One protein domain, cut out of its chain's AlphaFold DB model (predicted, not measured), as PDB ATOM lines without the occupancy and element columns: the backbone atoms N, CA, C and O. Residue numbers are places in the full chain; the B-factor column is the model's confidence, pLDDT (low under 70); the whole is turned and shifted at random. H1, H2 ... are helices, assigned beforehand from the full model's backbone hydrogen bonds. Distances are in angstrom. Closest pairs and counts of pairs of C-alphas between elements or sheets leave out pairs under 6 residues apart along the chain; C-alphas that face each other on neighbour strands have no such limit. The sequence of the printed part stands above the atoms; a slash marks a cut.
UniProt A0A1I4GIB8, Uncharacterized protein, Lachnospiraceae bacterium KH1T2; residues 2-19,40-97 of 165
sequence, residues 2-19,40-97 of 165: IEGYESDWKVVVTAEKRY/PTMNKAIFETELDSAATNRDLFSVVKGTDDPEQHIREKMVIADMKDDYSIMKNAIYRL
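Overview. This is residues 2 to 19 and 40 to 97 of the 165 residues of an uncharacterized protein of Lachnospiraceae bacterium KH1T2 (UniProt A0A1I4GIB8). H1 and residues 73 to 84 of the long helix H4 lie side by side, and the helical hairpin of H2 and H3 packs through H3 on residues 70 to 74 of H4, whose far end sticks out with residues 88 to 97. The 76 printed residues have four named helices, H1 to H4, and no named strand: all helix. The whole is loose, radius of gyration of the C-alphas 14.5 A, spanning 50 by 25 by 19 A.

Arrangement. H1, residues 2 to 19, touches H4, residues 70 to 95, opposite ways at a shallow tilt of 12 degrees; their closest C-alphas, Glu 6 and Ile 80, are 6.7 A apart. H2, residues 40 to 53, touches H3, residues 57 to 64, with residues 47 to 51 alone, closest C-alphas Leu 51 and Val 63, 6.4 A. H2 and H4 are apart. In H1, H2, H3 and H4 every O i to N i+4 pair is within hydrogen-bond range.

Along the chain. H1, 26.0 A long, begins at C-alpha 2 (44.502, 83.534, 94.222). H4, 38.1 A, ends at C-alpha 95 (41.078, 68.034, 106.744).

Size, cuts and confidence. Residues 20 to 39 are not printed; C-alphas 19 and 40 are 14.3 A apart. Residues 40 to 48 and 51 to 58 have pLDDT under 70.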
ATOM      1  N   ILE A   2      43.513  83.991  95.228       85.31
ATOM      2  CA  ILE A   2      44.502  83.534  94.222       85.31
ATOM      3  C   ILE A   2      43.977  83.670  92.783       85.31
ATOM      4  O   ILE A   2      44.686  84.156  91.913       85.31
ATOM      5  N   GLU A   3      42.699  83.351  92.556       86.00
ATOM      6  CA  GLU A   3      42.022  83.586  91.266       86.00
ATOM      7  C   GLU A   3      42.028  85.066  90.840       86.00
ATOM      8  O   GLU A   3      42.036  85.363  89.650       86.00
ATOM      9  N   GLY A   4      42.061  85.994  91.804       89.44
ATOM     10  CA  GLY A   4      42.167  87.428  91.530       89.44
ATOM     11  C   GLY A   4      43.533  87.780  90.951       89.44
ATOM     12  O   GLY A   4      43.597  88.378  89.887       89.44
ATOM     13  N   TYR A   5      44.612  87.303  91.581       88.25
ATOM     14  CA  TYR A   5      45.973  87.473  91.060       88.25
ATOM     15  C   TYR A   5      46.139  86.878  89.660       88.25
ATOM     16  O   TYR A   5      46.773  87.483  88.803       88.25
ATOM     17  N   GLU A   6      45.537  85.715  89.402       87.62
ATOM     18  CA  GLU A   6      45.555  85.116  88.067       87.62
ATOM     19  C   GLU A   6      44.783  85.942  87.035       87.62
ATOM     20  O   GLU A   6      45.249  86.107  85.908       87.62
ATOM     21  N   SER A   7      43.622  86.480  87.412       87.81
ATOM     22  CA  SER A   7      42.848  87.382  86.559       87.81
ATOM     23  C   SER A   7      43.619  88.668  86.253       87.81
ATOM     24  O   SER A   7      43.700  89.070  85.094       87.81
ATOM     25  N   ASP A   8      44.210  89.295  87.269       90.50
ATOM     26  CA  ASP A   8      44.973  90.535  87.123       90.50
ATOM     27  C   ASP A   8      46.197  90.322  86.227       90.50
ATOM     28  O   ASP A   8      46.418  91.087  85.286       90.50
ATOM     29  N   TRP A   9      46.929  89.224  86.435       90.19
ATOM     30  CA  TRP A   9      48.051  88.835  85.584       90.19
ATOM     31  C   TRP A   9      47.631  88.674  84.114       90.19
ATOM     32  O   TRP A   9      48.260  89.246  83.221       90.19
ATOM     33  N   LYS A  10      46.513  87.983  83.841       88.31
ATOM     34  CA  LYS A  10      45.979  87.854  82.471       88.31
ATOM     35  C   LYS A  10      45.667  89.215  81.851       88.31
ATOM     36  O   LYS A  10      45.945  89.423  80.668       88.31
ATOM     37  N   VAL A  11      45.078  90.135  82.618       88.75
ATOM     38  CA  VAL A  11      44.747  91.486  82.142       88.75
ATOM     39  C   VAL A  11      46.014  92.245  81.753       88.75
ATOM     40  O   VAL A  11      46.044  92.824  80.666       88.75
ATOM     41  N   VAL A  12      47.054  92.200  82.590       90.06
ATOM     42  CA  VAL A  12      48.341  92.870  82.342       90.06
ATOM     43  C   VAL A  12      49.006  92.328  81.077       90.06
ATOM     44  O   VAL A  12      49.224  93.090  80.135       90.06
ATOM     45  N   VAL A  13      49.215  91.009  80.987       87.88
ATOM     46  CA  VAL A  13      49.850  90.363  79.821       87.88
ATOM     47  C   VAL A  13      49.095  90.677  78.527       87.88
ATOM     48  O   VAL A  13      49.693  90.998  77.497       87.88
ATOM     49  N   THR A  14      47.760  90.622  78.564       86.38
ATOM     50  CA  THR A  14      46.925  90.922  77.392       86.38
ATOM     51  C   THR A  14      47.042  92.390  76.975       86.38
ATOM     52  O   THR A  14      47.085  92.694  75.779       86.38
ATOM     53  N   ALA A  15      47.066  93.312  77.941       85.25
ATOM     54  CA  ALA A  15      47.171  94.742  77.682       85.25
ATOM     55  C   ALA A  15      48.530  95.107  77.071       85.25
ATOM     56  O   ALA A  15      48.556  95.822  76.067       85.25
ATOM     57  N   GLU A  16      49.622  94.561  77.608       87.12
ATOM     58  CA  GLU A  16      50.980  94.754  77.086       87.12
ATOM     59  C   GLU A  16      51.114  94.224  75.662       87.12
ATOM     60  O   GLU A  16      51.483  94.969  74.755       87.12
ATOM     61  N   LYS A  17      50.706  92.972  75.413       84.69
ATOM     62  CA  LYS A  17      50.742  92.407  74.056       84.69
ATOM     63  C   LYS A  17      49.956  93.242  73.063       84.69
ATOM     64  O   LYS A  17      50.408  93.463  71.939       84.69
ATOM     65  N   ARG A  18      48.769  93.709  73.457       81.12
ATOM     66  CA  ARG A  18      47.942  94.570  72.609       81.12
ATOM     67  C   ARG A  18      48.642  95.896  72.323       81.12
ATOM     68  O   ARG A  18      48.604  96.343  71.180       81.12
ATOM     69  N   TYR A  19      49.245  96.515  73.333       83.38
ATOM     70  CA  TYR A  19      49.981  97.766  73.181       83.38
ATOM     71  C   TYR A  19      51.181  97.595  72.242       83.38
ATOM     72  O   TYR A  19      51.272  98.325  71.258       83.38
ATOM     73  N   PRO A  40      38.072  90.497  66.144       60.72
ATOM     74  CA  PRO A  40      38.928  90.848  67.280       60.72
ATOM     75  C   PRO A  40      38.453  90.202  68.588       60.72
ATOM     76  O   PRO A  40      39.270  89.886  69.449       60.72
ATOM     77  N   THR A  41      37.151  89.940  68.717       61.78
ATOM     78  CA  THR A  41      36.568  89.213  69.851       61.78
ATOM     79  C   THR A  41      36.967  87.739  69.833       61.78
ATOM     80  O   THR A  41      37.280  87.178  70.876       61.78
ATOM     81  N   MET A  42      37.017  87.122  68.649       59.91
ATOM     82  CA  MET A  42      37.448  85.731  68.484       59.91
ATOM     83  C   MET A  42      38.942  85.573  68.776       59.91
ATOM     84  O   MET A  42      39.320  84.665  69.504       59.91
ATOM     85  N   ASN A  43      39.782  86.493  68.293       64.69
ATOM     86  CA  ASN A  43      41.218  86.470  68.581       64.69
ATOM     87  C   ASN A  43      41.506  86.665  70.077       64.69
ATOM     88  O   ASN A  43      42.382  85.999  70.621       64.69
ATOM     89  N   LYS A  44      40.741  87.531  70.759       68.25
ATOM     90  CA  LYS A  44      40.822  87.691  72.218       68.25
ATOM     91  C   LYS A  44      40.430  86.403  72.948       68.25
ATOM     92  O   LYS A  44      41.142  85.990  73.851       68.25
ATOM     93  N   ALA A  45      39.347  85.751  72.521       67.81
ATOM     94  CA  ALA A  45      38.884  84.499  73.118       67.81
ATOM     95  C   ALA A  45      39.873  83.337  72.903       67.81
ATOM     96  O   ALA A  45      40.106  82.557  73.823       67.81
ATOM     97  N   ILE A  46      40.485  83.235  71.716       67.00
ATOM     98  CA  ILE A  46      41.543  82.251  71.432       67.00
ATOM     99  C   ILE A  46      42.739  82.495  72.353       67.00
ATOM    100  O   ILE A  46      43.189  81.569  73.014       67.00
ATOM    101  N   PHE A  47      43.190  83.744  72.472       69.38
ATOM    102  CA  PHE A  47      44.315  84.097  73.334       69.38
ATOM    103  C   PHE A  47      44.045  83.817  74.823       69.38
ATOM    104  O   PHE A  47      44.900  83.278  75.521       69.38
ATOM    105  N   GLU A  48      42.842  84.127  75.315       69.56
ATOM    106  CA  GLU A  48      42.420  83.788  76.682       69.56
ATOM    107  C   GLU A  48      42.394  82.268  76.908       69.56
ATOM    108  O   GLU A  48      42.837  81.793  77.951       69.56
ATOM    109  N   THR A  49      41.949  81.500  75.910       73.94
ATOM    110  CA  THR A  49      41.948  80.029  75.969       73.94
ATOM    111  C   THR A  49      43.372  79.466  75.963       73.94
ATOM    112  O   THR A  49      43.675  78.544  76.718       73.94
ATOM    113  N   GLU A  50      44.271  80.035  75.155       72.31
ATOM    114  CA  GLU A  50      45.689  79.664  75.121       72.31
ATOM    115  C   GLU A  50      46.371  79.931  76.472       72.31
ATOM    116  O   GLU A  50      47.057  79.045  76.986       72.31
ATOM    117  N   LEU A  51      46.099  81.087  77.099       69.38
ATOM    118  CA  LEU A  51      46.558  81.443  78.452       69.38
ATOM    119  C   LEU A  51      46.110  80.442  79.527       69.38
ATOM    120  O   LEU A  51      46.837  80.229  80.499       69.38
ATOM    121  N   ASP A  52      44.922  79.857  79.369       69.81
ATOM    122  CA  ASP A  52      44.382  78.849  80.287       69.81
ATOM    123  C   ASP A  52      44.908  77.438  80.016       69.81
ATOM    124  O   ASP A  52      45.054  76.643  80.943       69.81
ATOM    125  N   SER A  53      45.220  77.123  78.758       67.56
ATOM    126  CA  SER A  53      45.718  75.806  78.344       67.56
ATOM    127  C   SER A  53      47.228  75.610  78.521       67.56
ATOM    128  O   SER A  53      47.706  74.476  78.464       67.56
ATOM    129  N   ALA A  54      47.988  76.691  78.722       67.81
ATOM    130  CA  ALA A  54      49.439  76.640  78.851       67.81
ATOM    131  C   ALA A  54      49.859  75.940  80.157       67.81
ATOM    132  O   ALA A  54      49.883  76.543  81.230       67.81
ATOM    133  N   ALA A  55      50.193  74.653  80.052       60.75
ATOM    134  CA  ALA A  55      50.582  73.810  81.183       60.75
ATOM    135  C   ALA A  55      52.106  73.716  81.374       60.75
ATOM    136  O   ALA A  55      52.573  73.475  82.486       60.75
ATOM    137  N   THR A  56      52.887  73.901  80.304       64.75
ATOM    138  CA  THR A  56      54.351  73.761  80.323       64.75
ATOM    139  C   THR A  56      55.035  75.119  80.205       64.75
ATOM    140  O   THR A  56      54.534  76.023  79.539       64.75
ATOM    141  N   ASN A  57      56.249  75.247  80.750       64.50
ATOM    142  CA  ASN A  57      57.055  76.469  80.646       64.50
ATOM    143  C   ASN A  57      57.290  76.914  79.180       64.50
ATOM    144  O   ASN A  57      57.271  78.097  78.848       64.50
ATOM    145  N   ARG A  58      57.425  75.942  78.265       62.66
ATOM    146  CA  ARG A  58      57.554  76.184  76.818       62.66
ATOM    147  C   ARG A  58      56.290  76.786  76.192       62.66
ATOM    148  O   ARG A  58      56.397  77.620  75.294       62.66
ATOM    149  N   ASP A  59      55.120  76.380  76.675       75.94
ATOM    150  CA  ASP A  59      53.825  76.887  76.216       75.94
ATOM    151  C   ASP A  59      53.576  78.284  76.790       75.94
ATOM    152  O   ASP A  59      53.129  79.178  76.082       75.94
ATOM    153  N   LEU A  60      53.979  78.519  78.041       76.94
ATOM    154  CA  LEU A  60      53.924  79.843  78.659       76.94
ATOM    155  C   LEU A  60      54.777  80.860  77.906       76.94
ATOM    156  O   LEU A  60      54.290  81.948  77.611       76.94
ATOM    157  N   PHE A  61      56.005  80.498  77.518       80.31
ATOM    158  CA  PHE A  61      56.869  81.391  76.746       80.31
ATOM    159  C   PHE A  61      56.247  81.808  75.410       80.31
ATOM    160  O   PHE A  61      56.333  82.976  75.031       80.31
ATOM    161  N   SER A  62      55.586  80.894  74.691       79.06
ATOM    162  CA  SER A  62      54.912  81.247  73.433       79.06
ATOM    163  C   SER A  62      53.746  82.218  73.669       79.06
ATOM    164  O   SER A  62      53.554  83.165  72.898       79.06
ATOM    165  N   VAL A  63      53.040  82.047  74.787       79.56
ATOM    166  CA  VAL A  63      51.909  82.880  75.196       79.56
ATOM    167  C   VAL A  63      52.337  84.262  75.684       79.56
ATOM    168  O   VAL A  63      51.629  85.228  75.406       79.56
ATOM    169  N   VAL A  64      53.490  84.415  76.336       85.56
ATOM    170  CA  VAL A  64      53.990  85.734  76.775       85.56
ATOM    171  C   VAL A  64      54.883  86.419  75.737       85.56
ATOM    172  O   VAL A  64      55.107  87.618  75.804       85.56
ATOM    173  N   LYS A  65      55.345  85.710  74.702       83.19
ATOM    174  CA  LYS A  65      56.197  86.289  73.652       83.19
ATOM    175  C   LYS A  65      55.580  87.550  73.031       83.19
ATOM    176  O   LYS A  65      54.499  87.476  72.449       83.19
ATOM    177  N   GLY A  66      56.299  88.671  73.092       78.62
ATOM    178  CA  GLY A  66      55.848  89.978  72.591       78.62
ATOM    179  C   GLY A  66      55.368  90.946  73.680       78.62
ATOM    180  O   GLY A  66      54.975  92.062  73.352       78.62
ATOM    181  N   THR A  67      55.394  90.546  74.955       88.12
ATOM    182  CA  THR A  67      55.377  91.471  76.103       88.12
ATOM    183  C   THR A  67      56.748  92.114  76.314       88.12
ATOM    184  O   THR A  67      57.735  91.678  75.715       88.12
ATOM    185  N   ASP A  68      56.813  93.101  77.206       87.56
ATOM    186  CA  ASP A  68      58.045  93.837  77.513       87.56
ATOM    187  C   ASP A  68      59.083  92.956  78.226       87.56
ATOM    188  O   ASP A  68      60.257  92.965  77.859       87.56
ATOM    189  N   ASP A  69      58.643  92.141  79.193       88.94
ATOM    190  CA  ASP A  69      59.485  91.165  79.900       88.94
ATOM    191  C   ASP A  69      58.787  89.790  79.999       88.94
ATOM    192  O   ASP A  69      58.093  89.488  80.974       88.94
ATOM    193  N   PRO A  70      58.936  88.931  78.973       87.69
ATOM    194  CA  PRO A  70      58.351  87.591  78.974       87.69
ATOM    195  C   PRO A  70      58.837  86.706  80.134       87.69
ATOM    196  O   PRO A  70      58.072  85.891  80.651       87.69
ATOM    197  N   GLU A  71      60.093  86.842  80.564       86.12
ATOM    198  CA  GLU A  71      60.642  86.007  81.637       86.12
ATOM    199  C   GLU A  71      60.009  86.343  82.987       86.12
ATOM    200  O   GLU A  71      59.713  85.444  83.779       86.12
ATOM    201  N   GLN A  72      59.763  87.627  83.243       88.88
ATOM    202  CA  GLN A  72      59.060  88.068  84.441       88.88
ATOM    203  C   GLN A  72      57.630  87.524  84.491       88.88
ATOM    204  O   GLN A  72      57.234  86.964  85.514       88.88
ATOM    205  N   HIS A  73      56.889  87.588  83.382       88.69
ATOM    206  CA  HIS A  73      55.523  87.053  83.321       88.69
ATOM    207  C   HIS A  73      55.465  85.543  83.567       88.69
ATOM    208  O   HIS A  73      54.537  85.054  84.212       88.69
ATOM    209  N   ILE A  74      56.473  84.800  83.102       87.81
ATOM    210  CA  ILE A  74      56.613  83.370  83.402       87.81
ATOM    211  C   ILE A  74      56.832  83.151  84.900       87.81
ATOM    212  O   ILE A  74      56.125  82.340  85.502       87.81
ATOM    213  N   ARG A  75      57.769  83.883  85.521       87.38
ATOM    214  CA  ARG A  75      58.031  83.781  86.967       87.38
ATOM    215  C   ARG A  75      56.778  84.080  87.783       87.38
ATOM    216  O   ARG A  75      56.457  83.336  88.704       87.38
ATOM    217  N   GLU A  76      56.037  85.123  87.427       89.19
ATOM    218  CA  GLU A  76      54.783  85.486  88.095       89.19
ATOM    219  C   GLU A  76      53.731  84.381  87.984       89.19
ATOM    220  O   GLU A  76      53.111  84.010  88.984       89.19
ATOM    221  N   LYS A  77      53.572  83.788  86.796       87.38
ATOM    222  CA  LYS A  77      52.653  82.663  86.606       87.38
ATOM    223  C   LYS A  77      53.065  81.436  87.422       87.38
ATOM    224  O   LYS A  77      52.191  80.777  87.985       87.38
ATOM    225  N   MET A  78      54.365  81.151  87.527       86.44
ATOM    226  CA  MET A  78      54.884  80.076  88.381       86.44
ATOM    227  C   MET A  78      54.583  80.340  89.860       86.44
ATOM    228  O   MET A  78      54.080  79.451  90.537       86.44
ATOM    229  N   VAL A  79      54.772  81.572  90.341       89.12
ATOM    230  CA  VAL A  79      54.416  81.955  91.719       89.12
ATOM    231  C   VAL A  79      52.919  81.764  91.979       89.12
ATOM    232  O   VAL A  79      52.538  81.223  93.014       89.12
ATOM    233  N   ILE A  80      52.051  82.153  91.039       89.88
ATOM    234  CA  ILE A  80      50.600  81.938  91.166       89.88
ATOM    235  C   ILE A  80      50.273  80.439  91.251       89.88
ATOM    236  O   ILE A  80      49.399  80.051  92.030       89.88
ATOM    237  N   ALA A  81      50.960  79.593  90.479       87.25
ATOM    238  CA  ALA A  81      50.801  78.143  90.556       87.25
ATOM    239  C   ALA A  81      51.262  77.591  91.917       87.25
ATOM    240  O   ALA A  81      50.494  76.888  92.575       87.25
ATOM    241  N   ASP A  82      52.439  78.000  92.399       88.88
ATOM    242  CA  ASP A  82      52.954  77.614  93.718       88.88
ATOM    243  C   ASP A  82      51.990  78.019  94.846       88.88
ATOM    244  O   ASP A  82      51.719  77.231  95.754       88.88
ATOM    245  N   MET A  83      51.385  79.210  94.756       90.56
ATOM    246  CA  MET A  83      50.368  79.670  95.707       90.56
ATOM    247  C   MET A  83      49.115  78.782  95.710       90.56
ATOM    248  O   MET A  83      48.532  78.550  96.773       90.56
ATOM    249  N   LYS A  84      48.669  78.284  94.546       91.31
ATOM    250  CA  LYS A  84      47.523  77.353  94.455       91.31
ATOM    251  C   LYS A  84      47.839  76.021  95.131       91.31
ATOM    252  O   LYS A  84      46.991  75.473  95.846       91.31
ATOM    253  N   ASP A  85      49.055  75.528  94.941       90.88
ATOM    254  CA  ASP A  85      49.517  74.300  95.577       90.88
ATOM    255  C   ASP A  85      49.657  74.488  97.093       90.88
ATOM    256  O   ASP A  85      49.175  73.652  97.858       90.88
ATOM    257  N   ASP A  86      50.227  75.610  97.549       92.50
ATOM    258  CA  ASP A  86      50.323  75.965  98.975       92.50
ATOM    259  C   ASP A  86      48.950  76.029  99.634       92.50
ATOM    260  O   ASP A  86      48.733  75.479 100.717       92.50
ATOM    261  N   TYR A  87      47.992  76.662  98.961       92.62
ATOM    262  CA  TYR A  87      46.619  76.727  99.433       92.62
ATOM    263  C   TYR A  87      45.983  75.337  99.546       92.62
ATOM    264  O   TYR A  87      45.295  75.043 100.526       92.62
ATOM    265  N   SER A  88      46.244  74.458  98.578       93.31
ATOM    266  CA  SER A  88      45.753  73.080  98.602       93.31
ATOM    267  C   SER A  88      46.371  72.280  99.751       93.31
ATOM    268  O   SER A  88      45.654  71.565 100.453       93.31
ATOM    269  N   ILE A  89      47.670  72.456 100.014       94.56
ATOM    270  CA  ILE A  89      48.358  71.851 101.165       94.56
ATOM    271  C   ILE A  89      47.745  72.343 102.481       94.56
ATOM    272  O   ILE A  89      47.411  71.527 103.339       94.56
ATOM    273  N   MET A  90      47.527  73.653 102.625       94.00
ATOM    274  CA  MET A  90      46.873  74.241 103.800       94.00
ATOM    275  C   MET A  90      45.461  73.680 104.019       94.00
ATOM    276  O   MET A  90      45.088  73.348 105.143       94.00
ATOM    277  N   LYS A  91      44.668  73.550 102.950       94.19
ATOM    278  CA  LYS A  91      43.317  72.977 103.009       94.19
ATOM    279  C   LYS A  91      43.352  71.510 103.446       94.19
ATOM    280  O   LYS A  91      42.574  71.111 104.309       94.19
ATOM    281  N   ASN A  92      44.283  70.730 102.905       94.62
ATOM    282  CA  ASN A  92      44.466  69.333 103.288       94.62
ATOM    283  C   ASN A  92      44.924  69.190 104.745       94.62
ATOM    284  O   ASN A  92      44.451  68.290 105.429       94.62
ATOM    285  N   ALA A  93      45.770  70.095 105.244       95.50
ATOM    286  CA  ALA A  93      46.186  70.109 106.646       95.50
ATOM    287  C   ALA A  93      45.002  70.294 107.610       95.50
ATOM    288  O   ALA A  93      44.943  69.643 108.647       95.50
ATOM    289  N   ILE A  94      44.011  71.117 107.245       94.94
ATOM    290  CA  ILE A  94      42.772  71.253 108.027       94.94
ATOM    291  C   ILE A  94      41.972  69.945 108.016       94.94
ATOM    292  O   ILE A  94      41.512  69.511 109.066       94.94
ATOM    293  N   TYR A  95      41.831  69.293 106.859       93.38
ATOM    294  CA  TYR A  95      41.078  68.034 106.744       93.38
ATOM    295  C   TYR A  95      41.784  66.807 107.330       93.38
ATOM    296  O   TYR A  95      41.176  65.744 107.404       93.38
ATOM    297  N   ARG A  96      43.051  66.931 107.741       93.62
ATOM    298  CA  ARG A  96      43.752  65.893 108.508       93.62
ATOM    299  C   ARG A  96      43.396  65.901 109.995       93.62
ATOM    300  O   ARG A  96      43.660  64.907 110.665       93.62
ATOM    301  N   LEU A  97      42.814  66.989 110.504       94.19
ATOM    302  CA  LEU A  97      42.232  67.006 111.844       94.19
ATOM    303  C   LEU A  97      41.018  66.066 111.911       94.19
ATOM    304  O   LEU A  97      40.407  65.742 110.893       94.19
TER     305      LEU A  97